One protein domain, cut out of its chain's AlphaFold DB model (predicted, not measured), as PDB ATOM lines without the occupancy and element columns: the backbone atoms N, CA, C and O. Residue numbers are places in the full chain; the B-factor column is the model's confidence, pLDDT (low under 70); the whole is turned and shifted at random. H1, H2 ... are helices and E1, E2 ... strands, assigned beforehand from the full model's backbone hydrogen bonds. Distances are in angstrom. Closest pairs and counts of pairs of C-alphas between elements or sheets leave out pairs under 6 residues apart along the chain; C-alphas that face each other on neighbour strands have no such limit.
ATOM      1  N   HIS A  48      13.731 -36.190 102.203       50.34
ATOM      2  CA  HIS A  48      14.110 -37.439 101.557       50.34
ATOM      3  C   HIS A  48      14.132 -37.215 100.040       50.34
ATOM      4  O   HIS A  48      13.073 -37.085  99.435       50.34
ATOM      5  N   ALA A  49      15.342 -37.134  99.471       56.91
ATOM      6  CA  ALA A  49      15.632 -37.038  98.035       56.91
ATOM      7  C   ALA A  49      14.702 -36.097  97.231       56.91
ATOM      8  O   ALA A  49      13.984 -36.573  96.349       56.91
ATOM      9  N   PRO A  50      14.666 -34.778  97.526       70.00
ATOM     10  CA  PRO A  50      13.944 -33.833  96.692       70.00
ATOM     11  C   PRO A  50      14.481 -33.857  95.263       70.00
ATOM     12  O   PRO A  50      15.695 -33.813  95.063       70.00
ATOM     13  N   LEU A  51      13.587 -33.892  94.282       70.94
ATOM     14  CA  LEU A  51      13.949 -33.877  92.868       70.94
ATOM     15  C   LEU A  51      13.270 -32.699  92.185       70.94
ATOM     16  O   LEU A  51      12.052 -32.536  92.264       70.94
ATOM     17  N   LEU A  52      14.084 -31.869  91.539       73.00
ATOM     18  CA  LEU A  52      13.614 -30.822  90.648       73.00
ATOM     19  C   LEU A  52      13.571 -31.377  89.232       73.00
ATOM     20  O   LEU A  52      14.598 -31.828  88.730       73.00
ATOM     21  N   TYR A  53      12.412 -31.284  88.594       75.62
ATOM     22  CA  TYR A  53      12.192 -31.643  87.203       75.62
ATOM     23  C   TYR A  53      11.914 -30.398  86.371       75.62
ATOM     24  O   TYR A  53      11.210 -29.504  86.835       75.62
ATOM     25  N   GLY A  54      12.405 -30.363  85.137       73.56
ATOM     26  CA  GLY A  54      12.059 -29.340  84.153       73.56
ATOM     27  C   GLY A  54      12.084 -29.902  82.738       73.56
ATOM     28  O   GLY A  54      12.848 -30.822  82.454       73.56
ATOM     29  N   GLY A  55      11.253 -29.366  81.855       77.12
ATOM     30  CA  GLY A  55      11.153 -29.858  80.485       77.12
ATOM     31  C   GLY A  55      10.253 -29.001  79.614       77.12
ATOM     32  O   GLY A  55       9.535 -28.132  80.115       77.12
ATOM     33  N   GLY A  56      10.292 -29.253  78.310       81.50
ATOM     34  CA  GLY A  56       9.507 -28.514  77.331       81.50
ATOM     35  C   GLY A  56       9.697 -28.997  75.898       81.50
ATOM     36  O   GLY A  56      10.527 -29.866  75.621       81.50
ATOM     37  N   ASN A  57       8.916 -28.409  74.993       82.06
ATOM     38  CA  ASN A  57       9.043 -28.581  73.549       82.06
ATOM     39  C   ASN A  57       9.940 -27.491  72.960       82.06
ATOM     40  O   ASN A  57       9.693 -26.303  73.165       82.06
ATOM     41  N   LEU A  58      10.951 -27.876  72.193       79.38
ATOM     42  CA  LEU A  58      11.913 -26.960  71.583       79.38
ATOM     43  C   LEU A  58      11.451 -26.362  70.236       79.38
ATOM     44  O   LEU A  58      11.952 -25.300  69.877       79.38
ATOM     45  N   PRO A  59      10.540 -26.993  69.469       82.25
ATOM     46  CA  PRO A  59       9.874 -26.361  68.322       82.25
ATOM     47  C   PRO A  59       8.410 -25.974  68.582       82.25
ATOM     48  O   PRO A  59       7.529 -26.822  68.741       82.25
ATOM     49  N   ALA A  60       8.097 -24.685  68.464       79.75
ATOM     50  CA  ALA A  60       6.722 -24.194  68.507       79.75
ATOM     51  C   ALA A  60       6.521 -22.932  67.664       79.75
ATOM     52  O   ALA A  60       6.125 -21.907  68.177       79.75
ATOM     53  N   GLY A  61       6.796 -22.944  66.362       75.31
ATOM     54  CA  GLY A  61       6.774 -21.721  65.540       75.31
ATOM     55  C   GLY A  61       8.042 -20.871  65.707       75.31
ATOM     56  O   GLY A  61       8.527 -20.322  64.721       75.31
ATOM     57  N   GLU A  62       8.634 -20.862  66.900       85.12
ATOM     58  CA  GLU A  62      10.060 -20.612  67.138       85.12
ATOM     59  C   GLU A  62      10.824 -21.933  67.346       85.12
ATOM     60  O   GLU A  62      10.215 -22.985  67.552       85.12
ATOM     61  N   GLN A  63      12.160 -21.875  67.292       84.19
ATOM     62  CA  GLN A  63      13.053 -22.994  67.603       84.19
ATOM     63  C   GLN A  63      13.999 -22.596  68.737       84.19
ATOM     64  O   GLN A  63      14.859 -21.731  68.558       84.19
ATOM     65  N   GLN A  64      13.877 -23.275  69.869       80.44
ATOM     66  CA  GLN A  64      14.790 -23.152  70.992       80.44
ATOM     67  C   GLN A  64      15.997 -24.091  70.782       80.44
ATOM     68  O   GLN A  64      15.811 -25.246  70.384       80.44
ATOM     69  N   PRO A  65      17.245 -23.634  70.996       79.56
ATOM     70  CA  PRO A  65      18.410 -24.517  70.972       79.56
ATOM     71  C   PRO A  65      18.438 -25.432  72.204       79.56
ATOM     72  O   PRO A  65      18.384 -24.932  73.322       79.56
ATOM     73  N   GLY A  66      18.631 -26.741  72.013       74.69
ATOM     74  CA  GLY A  66      18.670 -27.716  73.119       74.69
ATOM     75  C   GLY A  66      19.969 -27.744  73.947       74.69
ATOM     76  O   GLY A  66      20.125 -28.542  74.868       74.69
ATOM     77  N   ALA A  67      20.956 -26.896  73.629       75.94
ATOM     78  CA  ALA A  67      22.270 -26.918  74.289       75.94
ATOM     79  C   ALA A  67      22.224 -26.532  75.783       75.94
ATOM     80  O   ALA A  67      23.131 -26.896  76.532       75.94
ATOM     81  N   ASP A  68      21.175 -25.819  76.205       77.81
ATOM     82  CA  ASP A  68      20.986 -25.321  77.572       77.81
ATOM     83  C   ASP A  68      19.878 -26.066  78.344       77.81
ATOM     84  O   ASP A  68      19.543 -25.673  79.456       77.81
ATOM     85  N   ASP A  69      19.337 -27.170  77.819       80.44
ATOM     86  CA  ASP A  69      18.178 -27.875  78.404       80.44
ATOM     87  C   ASP A  69      18.421 -28.429  79.814       80.44
ATOM     88  O   ASP A  69      17.495 -28.618  80.602       80.44
ATOM     89  N   GLY A  70      19.686 -28.664  80.162       82.12
ATOM     90  CA  GLY A  70      20.100 -29.057  81.504       82.12
ATOM     91  C   GLY A  70      20.431 -27.888  82.432       82.12
ATOM     92  O   GLY A  70      20.954 -28.138  83.511       82.12
ATOM     93  N   ARG A  71      20.222 -26.625  82.046       85.06
ATOM     94  CA  ARG A  71      20.655 -25.447  82.814       85.06
ATOM     95  C   ARG A  71      19.471 -24.554  83.151       85.06
ATOM     96  O   ARG A  71      18.864 -23.950  82.275       85.06
ATOM     97  N   VAL A  72      19.217 -24.377  84.443       86.31
ATOM     98  CA  VAL A  72      18.143 -23.509  84.942       86.31
ATOM     99  C   VAL A  72      18.660 -22.520  85.980       86.31
ATOM    100  O   VAL A  72      19.734 -22.690  86.556       86.31
ATOM    101  N   LEU A  73      17.888 -21.466  86.234       85.38
ATOM    102  CA  LEU A  73      18.080 -20.602  87.399       85.38
ATOM    103  C   LEU A  73      17.060 -20.979  88.463       85.38
ATOM    104  O   LEU A  73      15.879 -21.062  88.148       85.38
ATOM    105  N   ILE A  74      17.494 -21.145  89.708       86.00
ATOM    106  CA  ILE A  74      16.617 -21.327  90.862       86.00
ATOM    107  C   ILE A  74      16.674 -20.084  91.745       86.00
ATOM    108  O   ILE A  74      17.755 -19.589  92.054       86.00
ATOM    109  N   ALA A  75      15.515 -19.577  92.148       86.81
ATOM    110  CA  ALA A  75      15.379 -18.643  93.249       86.81
ATOM    111  C   ALA A  75      14.783 -19.387  94.446       86.81
ATOM    112  O   ALA A  75      13.669 -19.913  94.365       86.81
ATOM    113  N   GLU A  76      15.547 -19.440  95.533       86.38
ATOM    114  CA  GLU A  76      15.139 -20.027  96.808       86.38
ATOM    115  C   GLU A  76      14.192 -19.080  97.569       86.38
ATOM    116  O   GLU A  76      14.142 -17.873  97.277       86.38
ATOM    117  N   PRO A  77      13.480 -19.569  98.599       84.31
ATOM    118  CA  PRO A  77      12.739 -18.716  99.510       84.31
ATOM    119  C   PRO A  77      13.622 -17.599 100.073       84.31
ATOM    120  O   PRO A  77      14.713 -17.823 100.585       84.31
ATOM    121  N   GLY A  78      13.145 -16.359  99.962       81.69
ATOM    122  CA  GLY A  78      13.936 -15.170 100.301       81.69
ATOM    123  C   GLY A  78      14.671 -14.537  99.114       81.69
ATOM    124  O   GLY A  78      15.210 -13.443  99.264       81.69
ATOM    125  N   GLY A  79      14.619 -15.152  97.928       79.62
ATOM    126  CA  GLY A  79      15.029 -14.545  96.660       79.62
ATOM    127  C   GLY A  79      16.510 -14.695  96.315       79.62
ATOM    128  O   GLY A  79      16.988 -14.005  95.414       79.62
ATOM    129  N   ALA A  80      17.244 -15.564  97.016       84.50
ATOM    130  CA  ALA A  80      18.601 -15.923  96.621       84.50
ATOM    131  C   ALA A  80      18.551 -16.711  95.307       84.50
ATOM    132  O   ALA A  80      17.856 -17.721  95.224       84.50
ATOM    133  N   CYS A  81      19.273 -16.241  94.289       86.19
ATOM    134  CA  CYS A  81      19.300 -16.867  92.972       86.19
ATOM    135  C   CYS A  81      20.609 -17.624  92.750       86.19
ATOM    136  O   CYS A  81      21.690 -17.068  92.955       86.19
ATOM    137  N   ALA A  82      20.507 -18.848  92.246       87.25
ATOM    138  CA  ALA A  82      21.634 -19.667  91.831       87.25
ATOM    139  C   ALA A  82      21.353 -20.325  90.477       87.25
ATOM    140  O   ALA A  82      20.207 -20.503  90.070       87.25
ATOM    141  N   GLU A  83      22.412 -20.684  89.765       89.25
ATOM    142  CA  GLU A  83      22.297 -21.554  88.603       89.25
ATOM    143  C   GLU A  83      22.350 -23.014  89.054       89.25
ATOM    144  O   GLU A  83      23.178 -23.375  89.892       89.25
ATOM    145  N   LEU A  84      21.483 -23.847  88.483       85.06
ATOM    146  CA  LEU A  84      21.493 -25.289  88.671       85.06
ATOM    147  C   LEU A  84      21.708 -25.995  87.337       85.06
ATOM    148  O   LEU A  84      21.110 -25.642  86.319       85.06
ATOM    149  N   LEU A  85      22.540 -27.032  87.382       87.62
ATOM    150  CA  LEU A  85      22.726 -27.975  86.288       87.62
ATOM    151  C   LEU A  85      21.990 -29.268  86.611       87.62
ATOM    152  O   LEU A  85      22.043 -29.743  87.742       87.62
ATOM    153  N   ALA A  86      21.304 -29.837  85.637       83.31
ATOM    154  CA  ALA A  86      20.645 -31.114  85.790       83.31
ATOM    155  C   ALA A  86      21.678 -32.226  86.001       83.31
ATOM    156  O   ALA A  86      22.736 -32.235  85.370       83.31
ATOM    157  N   ASP A  87      21.349 -33.176  86.873       79.75
ATOM    158  CA  ASP A  87      22.132 -34.402  87.021       79.75
ATOM    159  C   ASP A  87      21.837 -35.356  85.855       79.75
ATOM    160  O   ASP A  87      22.687 -36.152  85.453       79.75
ATOM    161  N   THR A  88      20.632 -35.254  85.282       74.12
ATOM    162  CA  THR A  88      20.197 -36.050  84.136       74.12
ATOM    163  C   THR A  88      19.380 -35.222  83.142       74.12
ATOM    164  O   THR A  88      18.621 -34.336  83.528       74.12
ATOM    165  N   VAL A  89      19.498 -35.543  81.851       68.50
ATOM    166  CA  VAL A  89      18.571 -35.112  80.790       68.50
ATOM    167  C   VAL A  89      17.959 -36.393  80.228       68.50
ATOM    168  O   VAL A  89      18.537 -37.052  79.367       68.50
ATOM    169  N   VAL A  90      16.854 -36.833  80.828       58.97
ATOM    170  CA  VAL A  90      16.323 -38.204  80.710       58.97
ATOM    171  C   VAL A  90      15.586 -38.452  79.395       58.97
ATOM    172  O   VAL A  90      15.308 -39.605  79.072       58.97
ATOM    173  N   GLY A  91      15.304 -37.436  78.575       61.38
ATOM    174  CA  GLY A  91      14.400 -37.698  77.459       61.38
ATOM    175  C   GLY A  91      14.354 -36.712  76.315       61.38
ATOM    176  O   GLY A  91      13.257 -36.414  75.881       61.38
ATOM    177  N   HIS A  92      15.487 -36.249  75.788       70.25
ATOM    178  CA  HIS A  92      15.458 -35.513  74.519       70.25
ATOM    179  C   HIS A  92      14.959 -36.431  73.382       70.25
ATOM    180  O   HIS A  92      15.632 -37.398  73.010       70.25
ATOM    181  N   ARG A  93      13.767 -36.164  72.839       69.75
ATOM    182  CA  ARG A  93      13.112 -36.954  71.790       69.75
ATOM    183  C   ARG A  93      12.487 -36.036  70.739       69.75
ATOM    184  O   ARG A  93      11.463 -35.409  70.993       69.75
ATOM    185  N   ALA A  94      13.048 -36.095  69.533       74.50
ATOM    186  CA  ALA A  94      12.486 -35.507  68.324       74.50
ATOM    187  C   ALA A  94      11.572 -36.518  67.613       74.50
ATOM    188  O   ALA A  94      12.033 -37.301  66.783       74.50
ATOM    189  N   ASP A  95      10.288 -36.546  67.972       70.25
ATOM    190  CA  ASP A  95       9.274 -37.384  67.320       70.25
ATOM    191  C   ASP A  95       7.868 -36.789  67.513       70.25
ATOM    192  O   ASP A  95       7.651 -35.918  68.354       70.25
ATOM    193  N   HIS A  96       6.895 -37.252  66.727       72.75
ATOM    194  CA  HIS A  96       5.476 -36.887  66.844       72.75
ATOM    195  C   HIS A  96       5.201 -35.372  66.778       72.75
ATOM    196  O   HIS A  96       4.244 -34.869  67.359       72.75
ATOM    197  N   GLY A  97       6.030 -34.638  66.028       74.38
ATOM    198  CA  GLY A  97       5.888 -33.193  65.839       74.38
ATOM    199  C   GLY A  97       6.440 -32.337  66.984       74.38
ATOM    200  O   GLY A  97       6.248 -31.121  66.945       74.38
ATOM    201  N   ALA A  98       7.123 -32.947  67.955       82.44
ATOM    202  CA  ALA A  98       7.833 -32.278  69.039       82.44
ATOM    203  C   ALA A  98       9.330 -32.618  69.012       82.44
ATOM    204  O   ALA A  98       9.732 -33.665  68.505       82.44
ATOM    205  N   ASP A  99      10.138 -31.736  69.593       86.56
ATOM    206  CA  ASP A  99      11.482 -32.059  70.070       86.56
ATOM    207  C   ASP A  99      11.499 -31.768  71.565       86.56
ATOM    208  O   ASP A  99      11.612 -30.626  72.003       86.56
ATOM    209  N   ALA A 100      11.182 -32.807  72.320       86.31
ATOM    210  CA  ALA A 100      10.752 -32.732  73.701       86.31
ATOM    211  C   ALA A 100      11.863 -33.201  74.631       86.31
ATOM    212  O   ALA A 100      12.519 -34.186  74.311       86.31
ATOM    213  N   PHE A 101      12.032 -32.583  75.799       86.25
ATOM    214  CA  PHE A 101      12.983 -33.061  76.806       86.25
ATOM    215  C   PHE A 101      12.424 -33.004  78.227       86.25
ATOM    216  O   PHE A 101      11.502 -32.249  78.532       86.25
ATOM    217  N   GLN A 102      13.056 -33.778  79.109       88.12
ATOM    218  CA  GLN A 102      12.989 -33.617  80.556       88.12
ATOM    219  C   GLN A 102      14.395 -33.726  81.138       88.12
ATOM    220  O   GLN A 102      15.185 -34.578  80.723       88.12
ATOM    221  N   ALA A 103      14.671 -32.900  82.134       86.69
ATOM    222  CA  ALA A 103      15.873 -32.922  82.937       86.69
ATOM    223  C   ALA A 103      15.512 -32.963  84.426       86.69
ATOM    224  O   ALA A 103      14.480 -32.419  84.830       86.69
ATOM    225  N   SER A 104      16.345 -33.615  85.240       87.00
ATOM    226  CA  SER A 104      16.149 -33.667  86.691       87.00
ATOM    227  C   SER A 104      17.440 -33.458  87.482       87.00
ATOM    228  O   SER A 104      18.546 -33.711  86.990       87.00
ATOM    229  N   ARG A 105      17.299 -32.957  88.713       86.38
ATOM    230  CA  ARG A 105      18.395 -32.731  89.665       86.38
ATOM    231  C   ARG A 105      17.970 -33.076  91.089       86.38
ATOM    232  O   ARG A 105      16.871 -32.699  91.500       86.38
ATOM    233  N   ASP A 106      18.864 -33.690  91.859       86.00
ATOM    234  CA  ASP A 106      18.747 -33.752  93.317       86.00
ATOM    235  C   ASP A 106      18.814 -32.330  93.906       86.00
ATOM    236  O   ASP A 106      19.803 -31.598  93.785       86.00
ATOM    237  N   ALA A 107      17.717 -31.927  94.538       84.31
ATOM    238  CA  ALA A 107      17.532 -30.623  95.154       84.31
ATOM    239  C   ALA A 107      17.607 -30.687  96.690       84.31
ATOM    240  O   ALA A 107      17.164 -29.759  97.362       84.31
ATOM    241  N   THR A 108      18.181 -31.748  97.271       81.88
ATOM    242  CA  THR A 108      18.290 -31.929  98.729       81.88
ATOM    243  C   THR A 108      18.982 -30.752  99.403       81.88
ATOM    244  O   THR A 108      18.471 -30.247 100.402       81.88
ATOM    245  N   GLU A 109      20.145 -30.328  98.902       84.50
ATOM    246  CA  GLU A 109      20.883 -29.213  99.505       84.50
ATOM    247  C   GLU A 109      20.139 -27.880  99.378       84.50
ATOM    248  O   GLU A 109      19.895 -27.289 100.431       84.50
ATOM    249  N   PRO A 110      19.689 -27.453  98.176       83.62
ATOM    250  CA  PRO A 110      18.871 -26.249  98.040       83.62
ATOM    251  C   PRO A 110      17.652 -26.265  98.962       83.62
ATOM    252  O   PRO A 110      17.413 -25.318  99.704       83.62
ATOM    253  N   VAL A 111      16.891 -27.362  98.990       84.69
ATOM    254  CA  VAL A 111      15.681 -27.448  99.819       84.69
ATOM    255  C   VAL A 111      16.011 -27.350 101.310       84.69
ATOM    256  O   VAL A 111      15.298 -26.672 102.049       84.69
ATOM    257  N   ARG A 112      17.113 -27.965 101.761       83.06
ATOM    258  CA  ARG A 112      17.574 -27.870 103.156       83.06
ATOM    259  C   ARG A 112      18.015 -26.462 103.547       83.06
ATOM    260  O   ARG A 112      17.818 -26.093 104.702       83.06
ATOM    261  N   SER A 113      18.639 -25.708 102.644       84.81
ATOM    262  CA  SER A 113      19.101 -24.344 102.931       84.81
ATOM    263  C   SER A 113      17.992 -23.304 102.795       84.81
ATOM    264  O   SER A 113      17.877 -22.426 103.649       84.81
ATOM    265  N   GLY A 114      17.181 -23.409 101.742       81.94
ATOM    266  CA  GLY A 114      16.127 -22.454 101.411       81.94
ATOM    267  C   GLY A 114      14.873 -22.606 102.273       81.94
ATOM    268  O   GLY A 114      14.186 -21.624 102.549       81.94
ATOM    269  N   GLY A 115      14.586 -23.823 102.746       82.19
ATOM    270  CA  GLY A 115      13.459 -24.108 103.630       82.19
ATOM    271  C   GLY A 115      12.087 -23.897 102.978       82.19
ATOM    272  O   GLY A 115      11.910 -23.991 101.761       82.19
ATOM    273  N   ALA A 116      11.077 -23.644 103.812       80.12
ATOM    274  CA  ALA A 116       9.707 -23.430 103.362       80.12
ATOM    275  C   ALA A 116       9.496 -22.000 102.837       80.12
ATOM    276  O   ALA A 116       9.692 -21.014 103.549       80.12
ATOM    277  N   GLY A 117       9.007 -21.885 101.609       78.25
ATOM    278  CA  GLY A 117       8.579 -20.622 101.023       78.25
ATOM    279  C   GLY A 117       8.513 -20.713  99.505       78.25
ATOM    280  O   GLY A 117       8.570 -21.810  98.950       78.25
ATOM    281  N   PRO A 118       8.405 -19.569  98.811       81.06
ATOM    282  CA  PRO A 118       8.314 -19.592  97.375       81.06
ATOM    283  C   PRO A 118       9.617 -19.939  96.676       81.06
ATOM    284  O   PRO A 118      10.637 -19.301  96.906       81.06
ATOM    285  N   TRP A 119       9.515 -20.915  95.778       85.00
ATOM    286  CA  TRP A 119      10.554 -21.321  94.846       85.00
ATOM    287  C   TRP A 119      10.220 -20.788  93.458       85.00
ATOM    288  O   TRP A 119       9.052 -20.680  93.088       85.00
ATOM    289  N   THR A 120      11.229 -20.420  92.680       86.81
ATOM    290  CA  THR A 120      11.042 -20.062  91.271       86.81
ATOM    291  C   THR A 120      12.149 -20.681  90.451       86.81
ATOM    292  O   THR A 120      13.318 -20.467  90.749       86.81
ATOM    293  N   VAL A 121      11.786 -21.405  89.398       88.19
ATOM    294  CA  VAL A 121      12.741 -21.864  88.394       88.19
ATOM    295  C   VAL A 121      12.511 -21.083  87.113       88.19
ATOM    296  O   VAL A 121      11.385 -20.956  86.640       88.19
ATOM    297  N   GLY A 122      13.586 -20.506  86.590       84.88
ATOM    298  CA  GLY A 122      13.604 -19.756  85.346       84.88
ATOM    299  C   GLY A 122      14.564 -20.373  84.340       84.88
ATOM    300  O   GLY A 122      15.393 -21.217  84.680       84.88
ATOM    301  N   ARG A 123      14.479 -19.895  83.095       84.94
ATOM    302  CA  ARG A 123      15.241 -20.421  81.947       84.94
ATOM    303  C   ARG A 123      14.980 -21.905  81.664       84.94
ATOM    304  O   ARG A 123      15.852 -22.581  81.142       84.94
ATOM    305  N   VAL A 124      13.778 -22.390  81.970       85.62
ATOM    306  CA  VAL A 124      13.310 -23.666  81.420       85.62
ATOM    307  C   VAL A 124      13.179 -23.490  79.906       85.62
ATOM    308  O   VAL A 124      12.473 -22.583  79.459       85.62
ATOM    309  N   SER A 125      13.892 -24.298  79.120       85.12
ATOM    310  CA  SER A 125      13.797 -24.257  77.659       85.12
ATOM    311  C   SER A 125      12.401 -24.696  77.212       85.12
ATOM    312  O   SER A 125      12.002 -25.836  77.421       85.12
ATOM    313  N   ALA A 126      11.662 -23.795  76.578       85.12
ATOM    314  CA  ALA A 126      10.428 -24.098  75.865       85.12
ATOM    315  C   ALA A 126      10.264 -23.073  74.741       85.12
ATOM    316  O   ALA A 126      10.481 -21.878  74.955       85.12
ATOM    317  N   ALA A 127       9.914 -23.526  73.541       83.81
ATOM    318  CA  ALA A 127       9.665 -22.634  72.420       83.81
ATOM    319  C   ALA A 127       8.299 -21.960  72.526       83.81
ATOM    320  O   ALA A 127       7.320 -22.541  72.997       83.81
ATOM    321  N   ALA A 128       8.229 -20.729  72.025       82.56
ATOM    322  CA  ALA A 128       7.002 -19.956  71.953       82.56
ATOM    323  C   ALA A 128       6.421 -19.963  70.536       82.56
ATOM    324  O   ALA A 128       7.152 -19.828  69.559       82.56
ATOM    325  N   GLY A 129       5.088 -20.036  70.444       80.81
ATOM    326  CA  GLY A 129       4.332 -19.909  69.197       80.81
ATOM    327  C   GLY A 129       3.391 -21.094  68.954       80.81
ATOM    328  O   GLY A 129       2.674 -21.511  69.860       80.81
ATOM    329  N   ARG A 130       3.302 -21.572  67.706       79.88
ATOM    330  CA  ARG A 130       2.357 -22.621  67.287       79.88
ATOM    331  C   ARG A 130       3.072 -23.736  66.529       79.88
ATOM    332  O   ARG A 130       3.754 -23.473  65.542       79.88
ATOM    333  N   SER A 131       2.831 -24.975  66.933       79.44
ATOM    334  CA  SER A 131       3.198 -26.199  66.212       79.44
ATOM    335  C   SER A 131       2.059 -27.213  66.320       79.44
ATOM    336  O   SER A 131       1.107 -27.007  67.073       79.44
ATOM    337  N   ALA A 132       2.144 -28.309  65.562       78.38
ATOM    338  CA  ALA A 132       1.179 -29.403  65.662       78.38
ATOM    339  C   ALA A 132       1.168 -30.044  67.062       78.38
ATOM    340  O   ALA A 132       0.110 -30.437  67.535       78.38
ATOM    341  N   ALA A 133       2.327 -30.097  67.726       78.19
ATOM    342  CA  ALA A 133       2.476 -30.618  69.082       78.19
ATOM    343  C   ALA A 133       2.371 -29.537  70.173       78.19
ATOM    344  O   ALA A 133       2.659 -29.827  71.324       78.19
ATOM    345  N   GLY A 134       1.993 -28.299  69.838       82.88
ATOM    346  CA  GLY A 134       1.834 -27.220  70.813       82.88
ATOM    347  C   GLY A 134       3.138 -26.635  71.378       82.88
ATOM    348  O   GLY A 134       4.247 -27.103  71.124       82.88
ATOM    349  N   ALA A 135       2.976 -25.555  72.142       85.81
ATOM    350  CA  ALA A 135       4.028 -24.907  72.919       85.81
ATOM    351  C   ALA A 135       3.802 -25.252  74.390       85.81
ATOM    352  O   ALA A 135       2.780 -24.846  74.946       85.81
ATOM    353  N   TRP A 136       4.724 -25.995  74.992       89.69
ATOM    354  CA  TRP A 136       4.572 -26.478  76.358       89.69
ATOM    355  C   TRP A 136       5.909 -26.620  77.068       89.69
ATOM    356  O   TRP A 136       6.949 -26.842  76.444       89.69
ATOM    357  N   GLY A 137       5.867 -26.480  78.389       89.12
ATOM    358  CA  GLY A 137       7.017 -26.635  79.262       89.12
ATOM    359  C   GLY A 137       6.740 -26.118  80.665       89.12
ATOM    360  O   GLY A 137       5.848 -25.300  80.886       89.12
ATOM    361  N   GLY A 138       7.510 -26.607  81.625       89.25
ATOM    362  CA  GLY A 138       7.285 -26.322  83.033       89.25
ATOM    363  C   GLY A 138       8.292 -27.022  83.925       89.25
ATOM    364  O   GLY A 138       9.269 -27.607  83.452       89.25
ATOM    365  N   TRP A 139       8.062 -26.923  85.230       90.56
ATOM    366  CA  TRP A 139       8.907 -27.539  86.239       90.56
ATOM    367  C   TRP A 139       8.108 -27.888  87.491       90.56
ATOM    368  O   TRP A 139       7.169 -27.175  87.853       90.56
ATOM    369  N   THR A 140       8.559 -28.933  88.184       89.38
ATOM    370  CA  THR A 140       8.015 -29.363  89.475       89.38
ATOM    371  C   THR A 140       9.147 -29.767  90.404       89.38
ATOM    372  O   THR A 140      10.082 -30.463  90.013       89.38
ATOM    373  N   LEU A 141       9.053 -29.326  91.658       88.38
ATOM    374  CA  LEU A 141       9.921 -29.754  92.748       88.38
ATOM    375  C   LEU A 141       9.152 -30.745  93.626       88.38
ATOM    376  O   LEU A 141       8.228 -30.360  94.341       88.38
ATOM    377  N   VAL A 142       9.546 -32.015  93.591       85.75
ATOM    378  CA  VAL A 142       8.969 -33.057  94.448       85.75
ATOM    379  C   VAL A 142       9.767 -33.115  95.744       85.75
ATOM    380  O   VAL A 142      10.977 -33.325  95.712       85.75
ATOM    381  N   VAL A 143       9.101 -32.948  96.890       84.38
ATOM    382  CA  VAL A 143       9.746 -32.957  98.211       84.38
ATOM    383  C   VAL A 143       9.072 -33.979  99.120       84.38
ATOM    384  O   VAL A 143       7.945 -33.780  99.563       84.38
ATOM    385  N   GLY A 144       9.784 -35.054  99.457       80.94
ATOM    386  CA  GLY A 144       9.399 -35.927 100.563       80.94
ATOM    387  C   GLY A 144       9.864 -35.327 101.886       80.94
ATOM    388  O   GLY A 144      11.069 -35.174 102.092       80.94
ATOM    389  N   TYR A 145       8.942 -34.997 102.786       76.31
ATOM    390  CA  TYR A 145       9.266 -34.472 104.114       76.31
ATOM    391  C   TYR A 145       8.424 -35.140 105.203       76.31
ATOM    392  O   TYR A 145       7.326 -35.634 104.954       76.31
ATOM    393  N   GLY A 146       8.962 -35.182 106.422       77.50
ATOM    394  CA  GLY A 146       8.226 -35.655 107.591       77.50
ATOM    395  C   GLY A 146       7.397 -34.539 108.220       77.50
ATOM    396  O   GLY A 146       7.948 -33.503 108.582       77.50
TER     397      GLY A 146
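Overview. This is residues 48 to 146 of the 289 residues of an uncharacterized protein of Streptomyces sp. Ag109_O5-10 (UniProt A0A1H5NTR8). The model is a lopsided sandwich of two antiparallel sheets, partly face to face with their strands crossed: a long, twisted sheet of four strands, and a smaller sheet of three short strands over part of it. The short helix H1 sits at one end, and the long links 58 to 70 and 123 to 136 reach toward the other. The printed part has 99 residues with seven named strands and one named helix, E1 E2 E3 E4 E5 H1 E6 E7 along the chain, and its class is mostly strand. The sheet orders are E4 - E5 - E1 - E7 and E3 - E2 - E6. The whole is compact, with a radius of gyration of the C-alphas of 14.3 A, yet elongated, spanning 42 by 23 by 21 A.

Arrangement. Start at E1, residues 48 to 57, an inner strand of the larger sheet. Its neighbours are E5, residues 98 to 106, with N 103 and O 54 at 2.8 A, and E7, residues 137 to 145, with N 53 and O 140 at 2.8 A. Next look at E2, residues 71 to 75, and E3, residues 81 to 85: they form a hairpin, with N 74 and O 82 at 2.8 A. E4, residues 93 to 95, forms a hairpin with E5, with N 93 and O 100 at 2.8 A. E5 pairs in a staggered way, with E4 over residues 98 to 100 and with E1 over residues 100 to 106. H1, residues 108 to 114, is on the larger sheet over E1, at a height of 9.6 A, and stands up from it at 49 degrees; the C-alphas of Pro 50 and Thr 108 are the closest, 5.2 A. H1 only grazes the smaller sheet, with residues 110 to 114; each of its O i to N i+4 pairs is within hydrogen-bond range. E6, residues 120 to 122, completes the smaller sheet beside E2, with N 75 and O 120 at 2.8 A. The two sheets make a sandwich, two sheets face to face, their facing parts 9.6 A centre to centre and their strands at 60 degrees.

Along the chain. Find C-alpha 48 at (14.110, -37.439, 101.557); from there E1 runs 29.8 A to Asn 57. E2 is 13.5 A long and E3 13.4 A. Find C-alpha 98 at (7.833, -32.278, 69.039), where E5 begins its 26.7 A. E7 runs 26.2 A to C-alpha 145 at (9.266, -34.472, 104.114).

Size, cuts and confidence. The C-alphas of Gly 61 and Gly 146 are the two farthest apart, 44.3 A. The printed part has no cut. The links E1 to E2 and E6 to E7 are long. Confidence is under 70 at residues 48 to 49, 89 to 91 and 93.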